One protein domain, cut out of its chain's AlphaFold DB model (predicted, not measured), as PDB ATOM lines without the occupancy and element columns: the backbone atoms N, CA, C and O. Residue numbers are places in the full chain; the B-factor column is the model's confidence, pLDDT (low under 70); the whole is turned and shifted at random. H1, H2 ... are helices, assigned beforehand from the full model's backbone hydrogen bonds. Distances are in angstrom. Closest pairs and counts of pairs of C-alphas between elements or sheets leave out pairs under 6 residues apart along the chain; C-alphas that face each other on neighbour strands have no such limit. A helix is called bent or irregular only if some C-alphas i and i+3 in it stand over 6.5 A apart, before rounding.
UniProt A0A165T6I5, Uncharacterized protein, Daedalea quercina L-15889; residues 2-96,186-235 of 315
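This is residues 2 to 96 and 186 to 235 of the 315 residues of an uncharacterized protein of Daedalea quercina L-15889 (UniProt A0A165T6I5). Little regular structure stands here: long winding stretches run round three helices, H3, H4 and H5, gathered about perpendicular to each other, while a wide loop through H1 and H2 reaches away to a tip, residues 42 to 47, that sticks out. The printed part has 145 residues, 40 in five named helices, H1 to H5 in order, with no named strand: all helix. It is compact, radius of gyration of the C-alphas 16.8 A, spanning 50 by 44 by 30 A.

Find H1 at residues 27 to 30, from C-alpha 27 at (-87.721, 167.920, 52.691), then H2, 38 to 41. H3, 59 to 66, runs 10.4 A; H4, 186 to 200, 23.6 A, is irregular, C-alphas 186 and 189 being 7.7 A apart; H5, 205 to 213, runs 11.9 A to C-alpha 213 at (-55.809, 162.008, 51.328).

H1 and H2 are apart. H3 and H4 only just touch, with 3 pairs of C-alphas within 8 A, through residues 196 to 199 of H4 alone; the closest C-alphas, Cys 64 and Ile 196, are 7.4 A apart. H5 is close to but not clearly touching H3, closest C-alphas Pro 59 and Phe 213, 7.3 A. Every O i to N i+4 pair is within hydrogen-bond range in H3 and H5, 10 of 11 in H4; H1 and H2 are too short for one.

Residues 97 to 185 are not printed; C-alphas 96 and 186 are 31.1 A apart. The link H2 to H3 is long. Mean pLDDT of the printed part is 73.7, with 53 residues under 70, among them 9 to 22.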
ATOM      1  N   THR A   2     -74.825 154.263  33.877       70.12
ATOM      2  CA  THR A   2     -74.532 155.534  34.541       70.12
ATOM      3  C   THR A   2     -75.635 155.785  35.550       70.12
ATOM      4  O   THR A   2     -76.792 155.430  35.314       70.12
ATOM      5  N   ILE A   3     -75.257 156.322  36.698       71.44
ATOM      6  CA  ILE A   3     -76.135 156.507  37.843       71.44
ATOM      7  C   ILE A   3     -75.968 157.945  38.299       71.44
ATOM      8  O   ILE A   3     -74.848 158.441  38.378       71.44
ATOM      9  N   TYR A   4     -77.084 158.596  38.602       72.94
ATOM     10  CA  TYR A   4     -77.096 159.922  39.198       72.94
ATOM     11  C   TYR A   4     -77.531 159.813  40.651       72.94
ATOM     12  O   TYR A   4     -78.647 159.371  40.917       72.94
ATOM     13  N   THR A   5     -76.675 160.241  41.574       71.50
ATOM     14  CA  THR A   5     -77.009 160.352  42.994       71.50
ATOM     15  C   THR A   5     -76.876 161.802  43.447       71.50
ATOM     16  O   THR A   5     -76.052 162.566  42.943       71.50
ATOM     17  N   ARG A   6     -77.718 162.188  44.405       72.75
ATOM     18  CA  ARG A   6     -77.631 163.458  45.122       72.75
ATOM     19  C   ARG A   6     -77.750 163.132  46.599       72.75
ATOM     20  O   ARG A   6     -78.848 162.950  47.111       72.75
ATOM     21  N   ASP A   7     -76.605 162.994  47.244       72.06
ATOM     22  CA  ASP A   7     -76.498 162.672  48.661       72.06
ATOM     23  C   ASP A   7     -75.773 163.827  49.371       72.06
ATOM     24  O   ASP A   7     -74.972 164.540  48.754       72.06
ATOM     25  N   ARG A   8     -76.083 164.053  50.653       71.12
ATOM     26  CA  ARG A   8     -75.364 165.023  51.484       71.12
ATOM     27  C   ARG A   8     -74.437 164.263  52.408       71.12
ATOM     28  O   ARG A   8     -74.872 163.399  53.166       71.12
ATOM     29  N   TYR A   9     -73.170 164.618  52.340       69.25
ATOM     30  CA  TYR A   9     -72.126 164.053  53.174       69.25
ATOM     31  C   TYR A   9     -71.616 165.135  54.118       69.25
ATOM     32  O   TYR A   9     -71.723 166.323  53.806       69.25
ATOM     33  N   MET A  10     -71.015 164.726  55.231       69.94
ATOM     34  CA  MET A  10     -70.202 165.602  56.076       69.94
ATOM     35  C   MET A  10     -68.713 165.357  55.774       69.94
ATOM     36  O   MET A  10     -68.002 164.810  56.619       69.94
ATOM     37  N   PRO A  11     -68.214 165.667  54.554       60.97
ATOM     38  CA  PRO A  11     -66.836 165.362  54.209       60.97
ATOM     39  C   PRO A  11     -65.889 166.139  55.122       60.97
ATOM     40  O   PRO A  11     -66.051 167.336  55.361       60.97
ATOM     41  N   GLY A  12     -64.899 165.426  55.647       57.78
ATOM     42  CA  GLY A  12     -63.895 165.998  56.532       57.78
ATOM     43  C   GLY A  12     -64.324 166.192  57.976       57.78
ATOM     44  O   GLY A  12     -63.515 166.641  58.782       57.78
ATOM     45  N   PHE A  13     -65.544 165.806  58.337       66.12
ATOM     46  CA  PHE A  13     -65.844 165.585  59.737       66.12
ATOM     47  C   PHE A  13     -65.256 164.234  60.145       66.12
ATOM     48  O   PHE A  13     -65.546 163.224  59.514       66.12
ATOM     49  N   VAL A  14     -64.388 164.227  61.152       62.84
ATOM     50  CA  VAL A  14     -63.618 163.036  61.572       62.84
ATOM     51  C   VAL A  14     -64.130 162.451  62.880       62.84
ATOM     52  O   VAL A  14     -63.707 161.377  63.297       62.84
ATOM     53  N   HIS A  15     -65.050 163.158  63.540       67.62
ATOM     54  CA  HIS A  15     -65.620 162.683  64.784       67.62
ATOM     55  C   HIS A  15     -66.728 161.677  64.492       67.62
ATOM     56  O   HIS A  15     -67.810 162.012  64.005       67.62
ATOM     57  N   GLU A  16     -66.432 160.433  64.826       64.06
ATOM     58  CA  GLU A  16     -67.391 159.342  64.840       64.06
ATOM     59  C   GLU A  16     -68.478 159.570  65.910       64.06
ATOM     60  O   GLU A  16     -68.173 160.111  66.976       64.06
ATOM     61  N   PRO A  17     -69.746 159.178  65.666       63.56
ATOM     62  CA  PRO A  17     -70.287 158.547  64.451       63.56
ATOM     63  C   PRO A  17     -70.729 159.541  63.360       63.56
ATOM     64  O   PRO A  17     -71.177 159.129  62.292       63.56
ATOM     65  N   LEU A  18     -70.681 160.846  63.631       68.00
ATOM     66  CA  LEU A  18     -71.250 161.897  62.773       68.00
ATOM     67  C   LEU A  18     -70.607 161.944  61.384       68.00
ATOM     68  O   LEU A  18     -71.291 162.189  60.394       68.00
ATOM     69  N   SER A  19     -69.310 161.657  61.319       65.44
ATOM     70  CA  SER A  19     -68.516 161.522  60.095       65.44
ATOM     71  C   SER A  19     -69.106 160.525  59.091       65.44
ATOM     72  O   SER A  19     -68.910 160.674  57.886       65.44
ATOM     73  N   ARG A  20     -69.862 159.529  59.570       62.12
ATOM     74  CA  ARG A  20     -70.460 158.475  58.747       62.12
ATOM     75  C   ARG A  20     -71.868 158.796  58.252       62.12
ATOM     76  O   ARG A  20     -72.376 158.103  57.379       62.12
ATOM     77  N   ILE A  21     -72.527 159.824  58.784       66.62
ATOM     78  CA  ILE A  21     -73.957 160.036  58.544       66.62
ATOM     79  C   ILE A  21     -74.191 160.739  57.206       66.62
ATOM     80  O   ILE A  21     -73.886 161.917  57.029       66.62
ATOM     81  N   ALA A  22     -74.801 160.018  56.265       69.44
ATOM     82  CA  ALA A  22     -75.361 160.611  55.057       69.44
ATOM     83  C   ALA A  22     -76.754 161.181  55.361       69.44
ATOM     84  O   ALA A  22     -77.692 160.414  55.599       69.44
ATOM     85  N   LEU A  23     -76.884 162.509  55.345       73.25
ATOM     86  CA  LEU A  23     -78.140 163.215  55.613       73.25
ATOM     87  C   LEU A  23     -78.996 163.234  54.340       73.25
ATOM     88  O   LEU A  23     -78.564 163.732  53.294       73.25
ATOM     89  N   LYS A  24     -80.204 162.669  54.391       65.44
ATOM     90  CA  LYS A  24     -81.011 162.381  53.189       65.44
ATOM     91  C   LYS A  24     -82.481 162.774  53.320       65.44
ATOM     92  O   LYS A  24     -83.312 162.193  52.632       65.44
ATOM     93  N   SER A  25     -82.831 163.773  54.135       66.44
ATOM     94  CA  SER A  25     -84.221 164.244  54.126       66.44
ATOM     95  C   SER A  25     -84.634 164.768  52.743       66.44
ATOM     96  O   SER A  25     -83.975 165.653  52.169       66.44
ATOM     97  N   ASP A  26     -85.750 164.226  52.241       64.19
ATOM     98  CA  ASP A  26     -86.448 164.677  51.033       64.19
ATOM     99  C   ASP A  26     -86.944 166.122  51.195       64.19
ATOM    100  O   ASP A  26     -86.925 166.894  50.236       64.19
ATOM    101  N   MET A  27     -87.306 166.539  52.417       62.88
ATOM    102  CA  MET A  27     -87.721 167.920  52.691       62.88
ATOM    103  C   MET A  27     -86.591 168.894  52.383       62.88
ATOM    104  O   MET A  27     -86.772 169.857  51.644       62.88
ATOM    105  N   LEU A  28     -85.382 168.588  52.849       66.56
ATOM    106  CA  LEU A  28     -84.212 169.404  52.552       66.56
ATOM    107  C   LEU A  28     -83.873 169.426  51.043       66.56
ATOM    108  O   LEU A  28     -83.064 170.246  50.618       66.56
ATOM    109  N   MET A  29     -84.349 168.465  50.232       66.56
ATOM    110  CA  MET A  29     -84.101 168.463  48.777       66.56
ATOM    111  C   MET A  29     -85.012 169.451  48.049       66.56
ATOM    112  O   MET A  29     -84.623 169.955  46.993       66.56
ATOM    113  N   ALA A  30     -86.184 169.721  48.626       68.00
ATOM    114  CA  ALA A  30     -87.149 170.703  48.150       68.00
ATOM    115  C   ALA A  30     -86.895 172.117  48.709       68.00
ATOM    116  O   ALA A  30     -87.381 173.092  48.137       68.00
ATOM    117  N   SER A  31     -86.137 172.240  49.801       72.44
ATOM    118  CA  SER A  31     -85.836 173.524  50.438       72.44
ATOM    119  C   SER A  31     -84.723 174.301  49.731       72.44
ATOM    120  O   SER A  31     -83.708 173.737  49.317       72.44
ATOM    121  N   ALA A  32     -84.884 175.624  49.663       74.38
ATOM    122  CA  ALA A  32     -83.813 176.536  49.284       74.38
ATOM    123  C   ALA A  32     -82.845 176.728  50.462       74.38
ATOM    124  O   ALA A  32     -83.276 176.868  51.609       74.38
ATOM    125  N   ALA A  33     -81.542 176.753  50.176       79.12
ATOM    126  CA  ALA A  33     -80.563 177.205  51.154       79.12
ATOM    127  C   ALA A  33     -80.781 178.699  51.425       79.12
ATOM    128  O   ALA A  33     -81.063 179.469  50.505       79.12
ATOM    129  N   VAL A  34     -80.665 179.094  52.689       82.50
ATOM    130  CA  VAL A  34     -80.675 180.500  53.091       82.50
ATOM    131  C   VAL A  34     -79.247 180.927  53.423       82.50
ATOM    132  O   VAL A  34     -78.498 180.113  53.975       82.50
ATOM    133  N   PRO A  35     -78.848 182.172  53.104       83.94
ATOM    134  CA  PRO A  35     -77.557 182.691  53.527       83.94
ATOM    135  C   PRO A  35     -77.396 182.576  55.039       83.94
ATOM    136  O   PRO A  35     -78.341 182.809  55.797       83.94
ATOM    137  N   PHE A  36     -76.190 182.225  55.478       83.19
ATOM    138  CA  PHE A  36     -75.903 182.185  56.901       83.19
ATOM    139  C   PHE A  36     -75.959 183.600  57.488       83.19
ATOM    140  O   PHE A  36     -75.332 184.518  56.960       83.19
ATOM    141  N   SER A  37     -76.690 183.764  58.586       86.44
ATOM    142  CA  SER A  37     -76.761 185.002  59.360       86.44
ATOM    143  C   SER A  37     -76.466 184.719  60.829       86.44
ATOM    144  O   SER A  37     -76.595 183.583  61.290       86.44
ATOM    145  N   ASP A  38     -76.093 185.754  61.583       86.75
ATOM    146  CA  ASP A  38     -75.844 185.608  63.020       86.75
ATOM    147  C   ASP A  38     -77.098 185.167  63.791       86.75
ATOM    148  O   ASP A  38     -76.973 184.463  64.789       86.75
ATOM    149  N   ASP A  39     -78.301 185.447  63.278       85.75
ATOM    150  CA  ASP A  39     -79.558 184.942  63.847       85.75
ATOM    151  C   ASP A  39     -79.625 183.405  63.837       85.75
ATOM    152  O   ASP A  39     -80.245 182.800  64.707       85.75
ATOM    153  N   LEU A  40     -78.949 182.745  62.888       83.94
ATOM    154  CA  LEU A  40     -78.881 181.282  62.820       83.94
ATOM    155  C   LEU A  40     -77.880 180.680  63.814       83.94
ATOM    156  O   LEU A  40     -77.859 179.458  63.975       83.94
ATOM    157  N   ARG A  41     -77.081 181.502  64.511       85.00
ATOM    158  CA  ARG A  41     -76.217 181.050  65.617       85.00
ATOM    159  C   ARG A  41     -77.011 180.707  66.863       85.00
ATOM    160  O   ARG A  41     -76.452 180.121  67.783       85.00
ATOM    161  N   THR A  42     -78.287 181.070  66.927       85.25
ATOM    162  CA  THR A  42     -79.139 180.723  68.055       85.25
ATOM    163  C   THR A  42     -80.466 180.185  67.555       85.25
ATOM    164  O   THR A  42     -81.236 180.894  66.919       85.25
ATOM    165  N   GLN A  43     -80.769 178.928  67.867       77.44
ATOM    166  CA  GLN A  43     -82.090 178.355  67.607       77.44
ATOM    167  C   GLN A  43     -82.657 177.816  68.910       77.44
ATOM    168  O   GLN A  43     -81.961 177.153  69.672       77.44
ATOM    169  N   HIS A  44     -83.923 178.134  69.190       78.25
ATOM    170  CA  HIS A  44     -84.609 177.699  70.413       78.25
ATOM    171  C   HIS A  44     -83.854 178.056  71.711       78.25
ATOM    172  O   HIS A  44     -83.859 177.299  72.678       78.25
ATOM    173  N   GLY A  45     -83.181 179.214  71.726       81.88
ATOM    174  CA  GLY A  45     -82.375 179.669  72.864       81.88
ATOM    175  C   GLY A  45     -81.065 178.898  73.071       81.88
ATOM    176  O   GLY A  45     -80.397 179.126  74.074       81.88
ATOM    177  N   GLN A  46     -80.698 178.007  72.146       79.56
ATOM    178  CA  GLN A  46     -79.448 177.250  72.158       79.56
ATOM    179  C   GLN A  46     -78.467 177.818  71.139       79.56
ATOM    180  O   GLN A  46     -78.855 178.161  70.022       79.56
ATOM    181  N   GLU A  47     -77.193 177.882  71.515       86.31
ATOM    182  CA  GLU A  47     -76.118 178.251  70.600       86.31
ATOM    183  C   GLU A  47     -75.862 177.118  69.595       86.31
ATOM    184  O   GLU A  47     -75.640 175.962  69.960       86.31
ATOM    185  N   ILE A  48     -75.888 177.453  68.308       83.06
ATOM    186  CA  ILE A  48     -75.615 176.526  67.217       83.06
ATOM    187  C   ILE A  48     -74.119 176.515  66.937       83.06
ATOM    188  O   ILE A  48     -73.533 177.498  66.482       83.06
ATOM    189  N   LYS A  49     -73.500 175.354  67.156       83.81
ATOM    190  CA  LYS A  49     -72.097 175.126  66.820       83.81
ATOM    191  C   LYS A  49     -71.954 174.796  65.336       83.81
ATOM    192  O   LYS A  49     -72.292 173.699  64.896       83.81
ATOM    193  N   CYS A  50     -71.400 175.728  64.568       80.75
ATOM    194  CA  CYS A  50     -71.023 175.474  63.181       80.75
ATOM    195  C   CYS A  50     -69.751 174.624  63.133       80.75
ATOM    196  O   CYS A  50     -68.704 175.015  63.651       80.75
ATOM    197  N   LEU A  51     -69.843 173.463  62.490       77.69
ATOM    198  CA  LEU A  51     -68.703 172.589  62.256       77.69
ATOM    199  C   LEU A  51     -68.182 172.862  60.841       77.69
ATOM    200  O   LEU A  51     -68.945 172.701  59.886       77.69
ATOM    201  N   PRO A  52     -66.930 173.327  60.681       71.19
ATOM    202  CA  PRO A  52     -66.394 173.613  59.362       71.19
ATOM    203  C   PRO A  52     -66.185 172.310  58.587       71.19
ATOM    204  O   PRO A  52     -65.707 171.316  59.135       71.19
ATOM    205  N   PHE A  53     -66.485 172.336  57.292       73.06
ATOM    206  CA  PHE A  53     -65.976 171.321  56.379       73.06
ATOM    207  C   PHE A  53     -64.489 171.591  56.171       73.06
ATOM    208  O   PHE A  53     -64.100 172.689  55.779       73.06
ATOM    209  N   THR A  54     -63.659 170.599  56.452       72.38
ATOM    210  CA  THR A  54     -62.199 170.698  56.320       72.38
ATOM    211  C   THR A  54     -61.690 170.006  55.059       72.38
ATOM    212  O   THR A  54     -60.559 170.243  54.648       72.38
ATOM    213  N   HIS A  55     -62.532 169.194  54.407       74.88
ATOM    214  CA  HIS A  55     -62.141 168.354  53.280       74.88
ATOM    215  C   HIS A  55     -63.213 168.313  52.186       74.88
ATOM    216  O   HIS A  55     -64.412 168.408  52.449       74.88
ATOM    217  N   THR A  56     -62.783 168.119  50.938       77.25
ATOM    218  CA  THR A  56     -63.695 167.934  49.801       77.25
ATOM    219  C   THR A  56     -64.192 166.480  49.740       77.25
ATOM    220  O   THR A  56     -63.483 165.566  50.176       77.25
ATOM    221  N   PRO A  57     -65.397 166.213  49.198       75.81
ATOM    222  CA  PRO A  57     -65.912 164.848  49.059       75.81
ATOM    223  C   PRO A  57     -65.352 164.105  47.833       75.81
ATOM    224  O   PRO A  57     -65.649 162.927  47.649       75.81
ATOM    225  N   PHE A  58     -64.579 164.766  46.962       80.69
ATOM    226  CA  PHE A  58     -64.142 164.200  45.675       80.69
ATOM    227  C   PHE A  58     -63.283 162.930  45.808       80.69
ATOM    228  O   PHE A  58     -63.504 161.985  45.041       80.69
ATOM    229  N   PRO A  59     -62.371 162.819  46.794       77.81
ATOM    230  CA  PRO A  59     -61.606 161.591  46.983       77.81
ATOM    231  C   PRO A  59     -62.440 160.349  47.349       77.81
ATOM    232  O   PRO A  59     -61.939 159.238  47.176       77.81
ATOM    233  N   LEU A  60     -63.709 160.472  47.780       73.88
ATOM    234  CA  LEU A  60     -64.567 159.306  48.076       73.88
ATOM    235  C   LEU A  60     -64.760 158.404  46.847       73.88
ATOM    236  O   LEU A  60     -64.765 157.176  46.955       73.88
ATOM    237  N   LEU A  61     -64.851 158.992  45.653       75.06
ATOM    238  CA  LEU A  61     -64.939 158.227  44.407       75.06
ATOM    239  C   LEU A  61     -63.607 157.576  44.034       75.06
ATOM    240  O   LEU A  61     -63.580 156.439  43.562       75.06
ATOM    241  N   SER A  62     -62.495 158.267  44.291       75.88
ATOM    242  CA  SER A  62     -61.161 157.684  44.127       75.88
ATOM    243  C   SER A  62     -60.977 156.472  45.039       75.88
ATOM    244  O   SER A  62     -60.427 155.461  44.607       75.88
ATOM    245  N   LEU A  63     -61.502 156.531  46.268       75.25
ATOM    246  CA  LEU A  63     -61.498 155.406  47.195       75.25
ATOM    247  C   LEU A  63     -62.304 154.224  46.645       75.25
ATOM    248  O   LEU A  63     -61.786 153.111  46.635       75.25
ATOM    249  N   CYS A  64     -63.510 154.469  46.113       74.25
ATOM    250  CA  CYS A  64     -64.314 153.430  45.459       74.25
ATOM    251  C   CYS A  64     -63.517 152.725  44.350       74.25
ATOM    252  O   CYS A  64     -63.511 151.501  44.273       74.25
ATOM    253  N   ARG A  65     -62.779 153.475  43.525       76.81
ATOM    254  CA  ARG A  65     -61.980 152.903  42.427       76.81
ATOM    255  C   ARG A  65     -60.791 152.065  42.889       76.81
ATOM    256  O   ARG A  65     -60.345 151.183  42.164       76.81
ATOM    257  N   GLN A  66     -60.255 152.380  44.062       75.62
ATOM    258  CA  GLN A  66     -59.071 151.735  44.632       75.62
ATOM    259  C   GLN A  66     -59.418 150.524  45.501       75.62
ATOM    260  O   GLN A  66     -58.517 149.857  46.011       75.62
ATOM    261  N   MET A  67     -60.706 150.250  45.701       74.38
ATOM    262  CA  MET A  67     -61.157 149.043  46.380       74.38
ATOM    263  C   MET A  67     -60.843 147.801  45.558       74.38
ATOM    264  O   MET A  67     -60.603 147.876  44.353       74.38
ATOM    265  N   SER A  68     -60.806 146.655  46.243       74.00
ATOM    266  CA  SER A  68     -60.401 145.391  45.638       74.00
ATOM    267  C   SER A  68     -61.176 145.114  44.350       74.00
ATOM    268  O   SER A  68     -62.367 145.398  44.237       74.00
ATOM    269  N   ASP A  69     -60.501 144.478  43.396       72.06
ATOM    270  CA  ASP A  69     -61.061 144.120  42.088       72.06
ATOM    271  C   ASP A  69     -62.167 143.042  42.160       72.06
ATOM    272  O   ASP A  69     -62.687 142.587  41.137       72.06
ATOM    273  N   THR A  70     -62.536 142.640  43.377       79.06
ATOM    274  CA  THR A  70     -63.650 141.752  43.679       79.06
ATOM    275  C   THR A  70     -64.975 142.421  43.335       79.06
ATOM    276  O   THR A  70     -65.196 143.598  43.611       79.06
ATOM    277  N   TYR A  71     -65.897 141.650  42.768       78.94
ATOM    278  CA  TYR A  71     -67.249 142.130  42.525       78.94
ATOM    279  C   TYR A  71     -67.983 142.373  43.838       78.94
ATOM    280  O   TYR A  71     -68.016 141.522  44.724       78.94
ATOM    281  N   TRP A  72     -68.612 143.535  43.926       77.19
ATOM    282  CA  TRP A  72     -69.449 143.928  45.041       77.19
ATOM    283  C   TRP A  72     -70.895 143.603  44.714       77.19
ATOM    284  O   TRP A  72     -71.413 144.000  43.668       77.19
ATOM    285  N   HIS A  73     -71.537 142.855  45.603       74.44
ATOM    286  CA  HIS A  73     -72.925 142.452  45.449       74.44
ATOM    287  C   HIS A  73     -73.838 143.517  46.039       74.44
ATOM    288  O   HIS A  73     -73.894 143.722  47.247       74.44
ATOM    289  N   VAL A  74     -74.582 144.179  45.166       69.56
ATOM    290  CA  VAL A  74     -75.539 145.221  45.517       69.56
ATOM    291  C   VAL A  74     -76.932 144.598  45.393       69.56
ATOM    292  O   VAL A  74     -77.720 144.878  44.496       69.56
ATOM    293  N   GLY A  75     -77.193 143.630  46.271       65.75
ATOM    294  CA  GLY A  75     -78.346 142.733  46.185       65.75
ATOM    295  C   GLY A  75     -78.085 141.455  45.364       65.75
ATOM    296  O   GLY A  75     -76.950 141.184  44.963       65.75
ATOM    297  N   PRO A  76     -79.125 140.632  45.123       67.38
ATOM    298  CA  PRO A  76     -78.954 139.287  44.561       67.38
ATOM    299  C   PRO A  76     -78.491 139.276  43.099       67.38
ATOM    300  O   PRO A  76     -77.777 138.370  42.674       67.38
ATOM    301  N   THR A  77     -78.907 140.277  42.319       70.75
ATOM    302  CA  THR A  77     -78.752 140.299  40.856       70.75
ATOM    303  C   THR A  77     -77.814 141.387  40.351       70.75
ATOM    304  O   THR A  77     -77.400 141.333  39.193       70.75
ATOM    305  N   PHE A  78     -77.454 142.363  41.187       73.19
ATOM    306  CA  PHE A  78     -76.618 143.482  40.773       73.19
ATOM    307  C   PHE A  78     -75.204 143.337  41.328       73.19
ATOM    308  O   PHE A  78     -74.999 143.136  42.526       73.19
ATOM    309  N   ARG A  79     -74.217 143.422  40.432       80.75
ATOM    310  CA  ARG A  79     -72.795 143.363  40.769       80.75
ATOM    311  C   ARG A  79     -72.093 144.577  40.198       80.75
ATOM    312  O   ARG A  79     -72.309 144.922  39.036       80.75
ATOM    313  N   ILE A  80     -71.233 145.186  40.999       80.81
ATOM    314  CA  ILE A  80     -70.411 146.327  40.599       80.81
ATOM    315  C   ILE A  80     -68.956 145.932  40.768       80.81
ATOM    316  O   ILE A  80     -68.599 145.301  41.757       80.81
ATOM    317  N   LYS A  81     -68.115 146.300  39.805       85.44
ATOM    318  CA  LYS A  81     -66.667 146.283  39.990       85.44
ATOM    319  C   LYS A  81     -66.257 147.697  40.425       85.44
ATOM    320  O   LYS A  81     -66.381 148.602  39.607       85.44
ATOM    321  N   PRO A  82     -65.834 147.935  41.677       81.56
ATOM    322  CA  PRO A  82     -65.599 149.297  42.168       81.56
ATOM    323  C   PRO A  82     -64.577 150.083  41.333       81.56
ATOM    324  O   PRO A  82     -64.777 151.263  41.054       81.56
ATOM    325  N   SER A  83     -63.547 149.403  40.817       81.69
ATOM    326  CA  SER A  83     -62.528 149.991  39.937       81.69
ATOM    327  C   SER A  83     -63.052 150.513  38.596       81.69
ATOM    328  O   SER A  83     -62.362 151.294  37.942       81.69
ATOM    329  N   THR A  84     -64.278 150.153  38.193       81.44
ATOM    330  CA  THR A  84     -64.923 150.674  36.976       81.44
ATOM    331  C   THR A  84     -65.849 151.859  37.235       81.44
ATOM    332  O   THR A  84     -66.435 152.385  36.287       81.44
ATOM    333  N   VAL A  85     -66.001 152.294  38.492       79.44
ATOM    334  CA  VAL A  85     -66.770 153.496  38.823       79.44
ATOM    335  C   VAL A  85     -66.048 154.710  38.243       79.44
ATOM    336  O   VAL A  85     -64.903 154.996  38.581       79.44
ATOM    337  N   MET A  86     -66.738 155.434  37.370       80.19
ATOM    338  CA  MET A  86     -66.292 156.707  36.814       80.19
ATOM    339  C   MET A  86     -67.374 157.740  37.080       80.19
ATOM    340  O   MET A  86     -68.563 157.425  37.000       80.19
ATOM    341  N   ALA A  87     -66.969 158.968  37.383       82.00
ATOM    342  CA  ALA A  87     -67.903 160.068  37.522       82.00
ATOM    343  C   ALA A  87     -67.787 161.004  36.326       82.00
ATOM    344  O   ALA A  87     -66.706 161.469  35.977       82.00
ATOM    345  N   THR A  88     -68.929 161.261  35.695       83.88
ATOM    346  CA  THR A  88     -69.041 162.156  34.537       83.88
ATOM    347  C   THR A  88     -69.265 163.606  34.961       83.88
ATOM    348  O   THR A  88     -68.878 164.535  34.257       83.88
ATOM    349  N   MET A  89     -69.846 163.811  36.143       87.31
ATOM    350  CA  MET A  89     -69.997 165.107  36.791       87.31
ATOM    351  C   MET A  89     -70.031 164.918  38.300       87.31
ATOM    352  O   MET A  89     -70.671 164.001  38.812       87.31
ATOM    353  N   MET A  90     -69.385 165.837  39.010       86.75
ATOM    354  CA  MET A  90     -69.525 165.969  40.449       86.75
ATOM    355  C   MET A  90     -69.561 167.445  40.808       86.75
ATOM    356  O   MET A  90     -68.770 168.236  40.301       86.75
ATOM    357  N   ALA A  91     -70.508 167.792  41.665       87.38
ATOM    358  CA  ALA A  91     -70.663 169.120  42.222       87.38
ATOM    359  C   ALA A  91     -70.865 168.952  43.728       87.38
ATOM    360  O   ALA A  91     -71.697 168.150  44.160       87.38
ATOM    361  N   ALA A  92     -70.067 169.665  44.510       87.75
ATOM    362  CA  ALA A  92     -70.205 169.755  45.951       87.75
ATOM    363  C   ALA A  92     -70.862 171.097  46.271       87.75
ATOM    364  O   ALA A  92     -70.357 172.144  45.877       87.75
ATOM    365  N   TYR A  93     -71.992 171.040  46.973       84.56
ATOM    366  CA  TYR A  93     -72.784 172.198  47.377       84.56
ATOM    367  C   TYR A  93     -72.537 172.415  48.872       84.56
ATOM    368  O   TYR A  93     -73.144 171.701  49.677       84.56
ATOM    369  N   PRO A  94     -71.625 173.317  49.276       80.94
ATOM    370  CA  PRO A  94     -71.364 173.567  50.685       80.94
ATOM    371  C   PRO A  94     -72.624 174.176  51.298       80.94
ATOM    372  O   PRO A  94     -73.016 175.287  50.956       80.94
ATOM    373  N   VAL A  95     -73.292 173.422  52.166       80.56
ATOM    374  CA  VAL A  95     -74.505 173.865  52.856       80.56
ATOM    375  C   VAL A  95     -74.401 173.504  54.327       80.56
ATOM    376  O   VAL A  95     -73.936 172.420  54.680       80.56
ATOM    377  N   LEU A  96     -74.848 174.410  55.192       80.81
ATOM    378  CA  LEU A  96     -75.011 174.111  56.607       80.81
ATOM    379  C   LEU A  96     -76.311 173.334  56.783       80.81
ATOM    380  O   LEU A  96     -77.388 173.825  56.447       80.81
ATOM    381  N   ASP A 186     -84.567 149.188  38.885       50.75
ATOM    382  CA  ASP A 186     -85.084 150.556  38.975       50.75
ATOM    383  C   ASP A 186     -84.547 151.322  40.201       50.75
ATOM    384  O   ASP A 186     -84.561 152.549  40.213       50.75
ATOM    385  N   ASN A 187     -83.987 150.618  41.195       61.56
ATOM    386  CA  ASN A 187     -83.469 151.191  42.445       61.56
ATOM    387  C   ASN A 187     -81.940 151.106  42.582       61.56
ATOM    388  O   ASN A 187     -81.390 151.369  43.654       61.56
ATOM    389  N   VAL A 188     -81.236 150.766  41.500       66.25
ATOM    390  CA  VAL A 188     -79.768 150.672  41.470       66.25
ATOM    391  C   VAL A 188     -79.099 151.965  41.950       66.25
ATOM    392  O   VAL A 188     -78.087 151.903  42.641       66.25
ATOM    393  N   THR A 189     -79.694 153.126  41.667       67.06
ATOM    394  CA  THR A 189     -79.241 154.417  42.199       67.06
ATOM    395  C   THR A 189     -79.189 154.433  43.719       67.06
ATOM    396  O   THR A 189     -78.150 154.742  44.296       67.06
ATOM    397  N   GLY A 190     -80.283 154.041  44.378       65.38
ATOM    398  CA  GLY A 190     -80.335 153.970  45.836       65.38
ATOM    399  C   GLY A 190     -79.340 152.958  46.396       65.38
ATOM    400  O   GLY A 190     -78.779 153.170  47.465       65.38
ATOM    401  N   ALA A 191     -79.070 151.893  45.647       66.06
ATOM    402  CA  ALA A 191     -78.156 150.844  46.052       66.06
ATOM    403  C   ALA A 191     -76.672 151.243  45.898       66.06
ATOM    404  O   ALA A 191     -75.859 150.882  46.744       66.06
ATOM    405  N   VAL A 192     -76.323 152.049  44.890       69.88
ATOM    406  CA  VAL A 192     -74.987 152.662  44.757       69.88
ATOM    407  C   VAL A 192     -74.777 153.791  45.755       69.88
ATOM    408  O   VAL A 192     -73.721 153.831  46.378       69.88
ATOM    409  N   SER A 193     -75.778 154.646  45.987       69.00
ATOM    410  CA  SER A 193     -75.742 155.594  47.110       69.00
ATOM    411  C   SER A 193     -75.495 154.855  48.421       69.00
ATOM    412  O   SER A 193     -74.591 155.211  49.168       69.00
ATOM    413  N   LYS A 194     -76.249 153.775  48.681       68.19
ATOM    414  CA  LYS A 194     -76.053 152.940  49.869       68.19
ATOM    415  C   LYS A 194     -74.638 152.375  49.921       68.19
ATOM    416  O   LYS A 194     -74.066 152.354  50.990       68.19
ATOM    417  N   LEU A 195     -74.065 151.956  48.800       71.75
ATOM    418  CA  LEU A 195     -72.715 151.411  48.757       71.75
ATOM    419  C   LEU A 195     -71.635 152.435  49.119       71.75
ATOM    420  O   LEU A 195     -70.767 152.150  49.935       71.75
ATOM    421  N   ILE A 196     -71.699 153.624  48.516       69.25
ATOM    422  CA  ILE A 196     -70.794 154.741  48.829       69.25
ATOM    423  C   ILE A 196     -70.941 155.121  50.301       69.25
ATOM    424  O   ILE A 196     -69.951 155.358  50.989       69.25
ATOM    425  N   ASN A 197     -72.177 155.112  50.795       67.69
ATOM    426  CA  ASN A 197     -72.452 155.303  52.203       67.69
ATOM    427  C   ASN A 197     -71.811 154.179  53.026       67.69
ATOM    428  O   ASN A 197     -71.052 154.487  53.925       67.69
ATOM    429  N   ASP A 198     -72.060 152.902  52.728       67.75
ATOM    430  CA  ASP A 198     -71.546 151.742  53.473       67.75
ATOM    431  C   ASP A 198     -70.009 151.778  53.579       67.75
ATOM    432  O   ASP A 198     -69.455 151.450  54.625       67.75
ATOM    433  N   ILE A 199     -69.328 152.226  52.517       67.69
ATOM    434  CA  ILE A 199     -67.885 152.501  52.507       67.69
ATOM    435  C   ILE A 199     -67.518 153.571  53.531       67.69
ATOM    436  O   ILE A 199     -66.588 153.384  54.307       67.69
ATOM    437  N   ALA A 200     -68.212 154.707  53.494       64.12
ATOM    438  CA  ALA A 200     -67.984 155.790  54.437       64.12
ATOM    439  C   ALA A 200     -68.381 155.385  55.868       64.12
ATOM    440  O   ALA A 200     -67.820 155.920  56.813       64.12
ATOM    441  N   PHE A 201     -69.306 154.427  56.021       63.91
ATOM    442  CA  PHE A 201     -69.858 153.942  57.285       63.91
ATOM    443  C   PHE A 201     -68.995 152.882  57.995       63.91
ATOM    444  O   PHE A 201     -69.306 152.549  59.145       63.91
ATOM    445  N   SER A 202     -67.944 152.324  57.378       65.81
ATOM    446  CA  SER A 202     -67.095 151.369  58.099       65.81
ATOM    447  C   SER A 202     -66.266 152.073  59.180       65.81
ATOM    448  O   SER A 202     -65.796 153.196  59.006       65.81
ATOM    449  N   GLU A 203     -66.127 151.433  60.343       64.38
ATOM    450  CA  GLU A 203     -65.393 152.007  61.473       64.38
ATOM    451  C   GLU A 203     -63.957 152.360  61.062       64.38
ATOM    452  O   GLU A 203     -63.257 151.567  60.426       64.38
ATOM    453  N   GLY A 204     -63.531 153.585  61.380       65.38
ATOM    454  CA  GLY A 204     -62.220 154.098  60.994       65.38
ATOM    455  C   GLY A 204     -62.081 154.456  59.510       65.38
ATOM    456  O   GLY A 204     -61.014 154.930  59.126       65.38
ATOM    457  N   ALA A 205     -63.117 154.301  58.672       67.00
ATOM    458  CA  ALA A 205     -63.064 154.674  57.255       67.00
ATOM    459  C   ALA A 205     -62.765 156.155  57.060       67.00
ATOM    460  O   ALA A 205     -61.945 156.499  56.215       67.00
ATOM    461  N   MET A 206     -63.386 157.022  57.862       69.94
ATOM    462  CA  MET A 206     -63.197 158.469  57.762       69.94
ATOM    463  C   MET A 206     -61.826 158.907  58.281       69.94
ATOM    464  O   MET A 206     -61.184 159.743  57.652       69.94
ATOM    465  N   ALA A 207     -61.314 158.265  59.333       72.38
ATOM    466  CA  ALA A 207     -59.936 158.460  59.783       72.38
ATOM    467  C   ALA A 207     -58.915 157.922  58.761       72.38
ATOM    468  O   ALA A 207     -57.882 158.538  58.524       72.38
ATOM    469  N   ALA A 208     -59.184 156.785  58.115       72.31
ATOM    470  CA  ALA A 208     -58.340 156.244  57.048       72.31
ATOM    471  C   ALA A 208     -58.387 157.122  55.791       72.31
ATOM    472  O   ALA A 208     -57.369 157.314  55.131       72.31
ATOM    473  N   TYR A 209     -59.557 157.673  55.473       72.25
ATOM    474  CA  TYR A 209     -59.775 158.633  54.401       72.25
ATOM    475  C   TYR A 209     -58.988 159.921  54.650       72.25
ATOM    476  O   TYR A 209     -58.202 160.326  53.793       72.25
ATOM    477  N   GLU A 210     -59.137 160.510  55.837       74.38
ATOM    478  CA  GLU A 210     -58.347 161.657  56.279       74.38
ATOM    479  C   GLU A 210     -56.857 161.342  56.181       74.38
ATOM    480  O   GLU A 210     -56.118 162.044  55.498       74.38
ATOM    481  N   ASN A 211     -56.422 160.219  56.754       75.94
ATOM    482  CA  ASN A 211     -55.012 159.861  56.752       75.94
ATOM    483  C   ASN A 211     -54.428 159.657  55.351       75.94
ATOM    484  O   ASN A 211     -53.263 159.935  55.087       75.94
ATOM    485  N   ARG A 212     -55.233 159.133  54.431       73.06
ATOM    486  CA  ARG A 212     -54.779 158.798  53.085       73.06
ATOM    487  C   ARG A 212     -54.689 160.010  52.174       73.06
ATOM    488  O   ARG A 212     -53.798 160.070  51.327       73.06
ATOM    489  N   PHE A 213     -55.660 160.907  52.272       71.44
ATOM    490  CA  PHE A 213     -55.809 162.008  51.328       71.44
ATOM    491  C   PHE A 213     -55.362 163.349  51.910       71.44
ATOM    492  O   PHE A 213     -55.101 164.265  51.130       71.44
ATOM    493  N   PHE A 214     -55.253 163.457  53.239       70.12
ATOM    494  CA  PHE A 214     -55.131 164.742  53.916       70.12
ATOM    495  C   PHE A 214     -54.163 164.796  55.107       70.12
ATOM    496  O   PHE A 214     -53.772 165.902  55.453       70.12
ATOM    497  N   SER A 215     -53.738 163.698  55.743       66.62
ATOM    498  CA  SER A 215     -52.809 163.839  56.877       66.62
ATOM    499  C   SER A 215     -51.376 164.174  56.445       66.62
ATOM    500  O   SER A 215     -50.930 163.800  55.358       66.62
ATOM    501  N   ASP A 216     -50.666 164.886  57.334       57.00
ATOM    502  CA  ASP A 216     -49.303 165.436  57.210       57.00
ATOM    503  C   ASP A 216     -48.192 164.371  57.089       57.00
ATOM    504  O   ASP A 216     -47.088 164.506  57.627       57.00
ATOM    505  N   SER A 217     -48.422 163.286  56.350       52.66
ATOM    506  CA  SER A 217     -47.289 162.550  55.806       52.66
ATOM    507  C   SER A 217     -46.490 163.555  54.975       52.66
ATOM    508  O   SER A 217     -47.043 164.161  54.059       52.66
ATOM    509  N   ALA A 218     -45.208 163.753  55.294       51.69
ATOM    510  CA  ALA A 218     -44.317 164.785  54.738       51.69
ATOM    511  C   ALA A 218     -44.260 164.871  53.190       51.69
ATOM    512  O   ALA A 218     -43.598 165.745  52.636       51.69
ATOM    513  N   ALA A 219     -44.944 163.971  52.483       51.97
ATOM    514  CA  ALA A 219     -45.133 163.952  51.045       51.97
ATOM    515  C   ALA A 219     -46.329 164.782  50.522       51.97
ATOM    516  O   ALA A 219     -46.294 165.156  49.350       51.97
ATOM    517  N   ARG A 220     -47.386 165.061  51.310       52.22
ATOM    518  CA  ARG A 220     -48.545 165.876  50.878       52.22
ATOM    519  C   ARG A 220     -49.204 166.576  52.077       52.22
ATOM    520  O   ARG A 220     -49.915 165.898  52.810       52.22
ATOM    521  N   PRO A 221     -49.024 167.894  52.278       54.03
ATOM    522  CA  PRO A 221     -49.827 168.617  53.263       54.03
ATOM    523  C   PRO A 221     -51.312 168.455  52.926       54.03
ATOM    524  O   PRO A 221     -51.653 168.377  51.737       54.03
ATOM    525  N   SER A 222     -52.170 168.418  53.955       58.12
ATOM    526  CA  SER A 222     -53.626 168.560  53.802       58.12
ATOM    527  C   SER A 222     -53.895 169.643  52.763       58.12
ATOM    528  O   SER A 222     -53.581 170.814  52.973       58.12
ATOM    529  N   GLN A 223     -54.374 169.262  51.573       63.12
ATOM    530  CA  GLN A 223     -54.691 170.282  50.586       63.12
ATOM    531  C   GLN A 223     -55.936 170.992  51.109       63.12
ATOM    532  O   GLN A 223     -56.972 170.330  51.244       63.12
ATOM    533  N   PRO A 224     -55.850 172.296  51.434       71.56
ATOM    534  CA  PRO A 224     -57.029 173.042  51.829       71.56
ATOM    535  C   PRO A 224     -58.077 172.928  50.723       71.56
ATOM    536  O   PRO A 224     -57.742 172.690  49.556       71.56
ATOM    537  N   ILE A 225     -59.348 173.086  51.096       79.00
ATOM    538  CA  ILE A 225     -60.434 173.143  50.119       79.00
ATOM    539  C   ILE A 225     -60.065 174.188  49.064       79.00
ATOM    540  O   ILE A 225     -59.831 175.356  49.381       79.00
ATOM    541  N   ASP A 226     -59.996 173.738  47.815       85.69
ATOM    542  CA  ASP A 226     -59.818 174.602  46.660       85.69
ATOM    543  C   ASP A 226     -61.157 175.287  46.381       85.69
ATOM    544  O   ASP A 226     -61.997 174.771  45.645       85.69
ATOM    545  N   TRP A 227     -61.394 176.412  47.056       86.06
ATOM    546  CA  TRP A 227     -62.612 177.210  46.886       86.06
ATOM    547  C   TRP A 227     -62.724 177.837  45.487       86.06
ATOM    548  O   TRP A 227     -63.807 178.283  45.117       86.06
ATOM    549  N   ASP A 228     -61.643 177.822  44.700       89.00
ATOM    550  CA  ASP A 228     -61.643 178.224  43.294       89.00
ATOM    551  C   ASP A 228     -61.996 177.051  42.355       89.00
ATOM    552  O   ASP A 228     -62.124 177.232  41.135       89.00
ATOM    553  N   ASP A 229     -62.168 175.828  42.872       88.62
ATOM    554  CA  ASP A 229     -62.692 174.703  42.103       88.62
ATOM    555  C   ASP A 229     -64.164 174.966  41.760       88.62
ATOM    556  O   ASP A 229     -65.037 175.003  42.623       88.62
ATOM    557  N   LEU A 230     -64.472 175.087  40.466       91.56
ATOM    558  CA  LEU A 230     -65.820 175.384  39.962       91.56
ATOM    559  C   LEU A 230     -66.881 174.348  40.364       91.56
ATOM    560  O   LEU A 230     -68.079 174.617  40.232       91.56
ATOM    561  N   ARG A 231     -66.449 173.165  40.817       90.62
ATOM    562  CA  ARG A 231     -67.309 172.119  41.376       90.62
ATOM    563  C   ARG A 231     -67.721 172.392  42.820       90.62
ATOM    564  O   ARG A 231     -68.690 171.781  43.262       90.62
ATOM    565  N   ILE A 232     -66.986 173.230  43.551       90.56
ATOM    566  CA  ILE A 232     -67.194 173.566  44.963       90.56
ATOM    567  C   ILE A 232     -67.640 175.019  45.051       90.56
ATOM    568  O   ILE A 232     -66.834 175.936  45.150       90.56
ATOM    569  N   ARG A 233     -68.949 175.243  45.022       90.06
ATOM    570  CA  ARG A 233     -69.516 176.584  45.181       90.06
ATOM    571  C   ARG A 233     -70.987 176.510  45.529       90.06
ATOM    572  O   ARG A 233     -71.609 175.450  45.461       90.06
ATOM    573  N   GLU A 234     -71.554 177.660  45.854       86.19
ATOM    574  CA  GLU A 234     -72.996 177.806  45.827       86.19
ATOM    575  C   GLU A 234     -73.490 177.702  44.375       86.19
ATOM    576  O   GLU A 234     -72.951 178.319  43.448       86.19
ATOM    577  N   PHE A 235     -74.509 176.872  44.177       86.12
ATOM    578  CA  PHE A 235     -75.213 176.760  42.910       86.12
ATOM    579  C   PHE A 235     -76.637 177.239  43.119       86.12
ATOM    580  O   PHE A 235     -77.302 176.866  44.089       86.12
TER     581      PHE A 235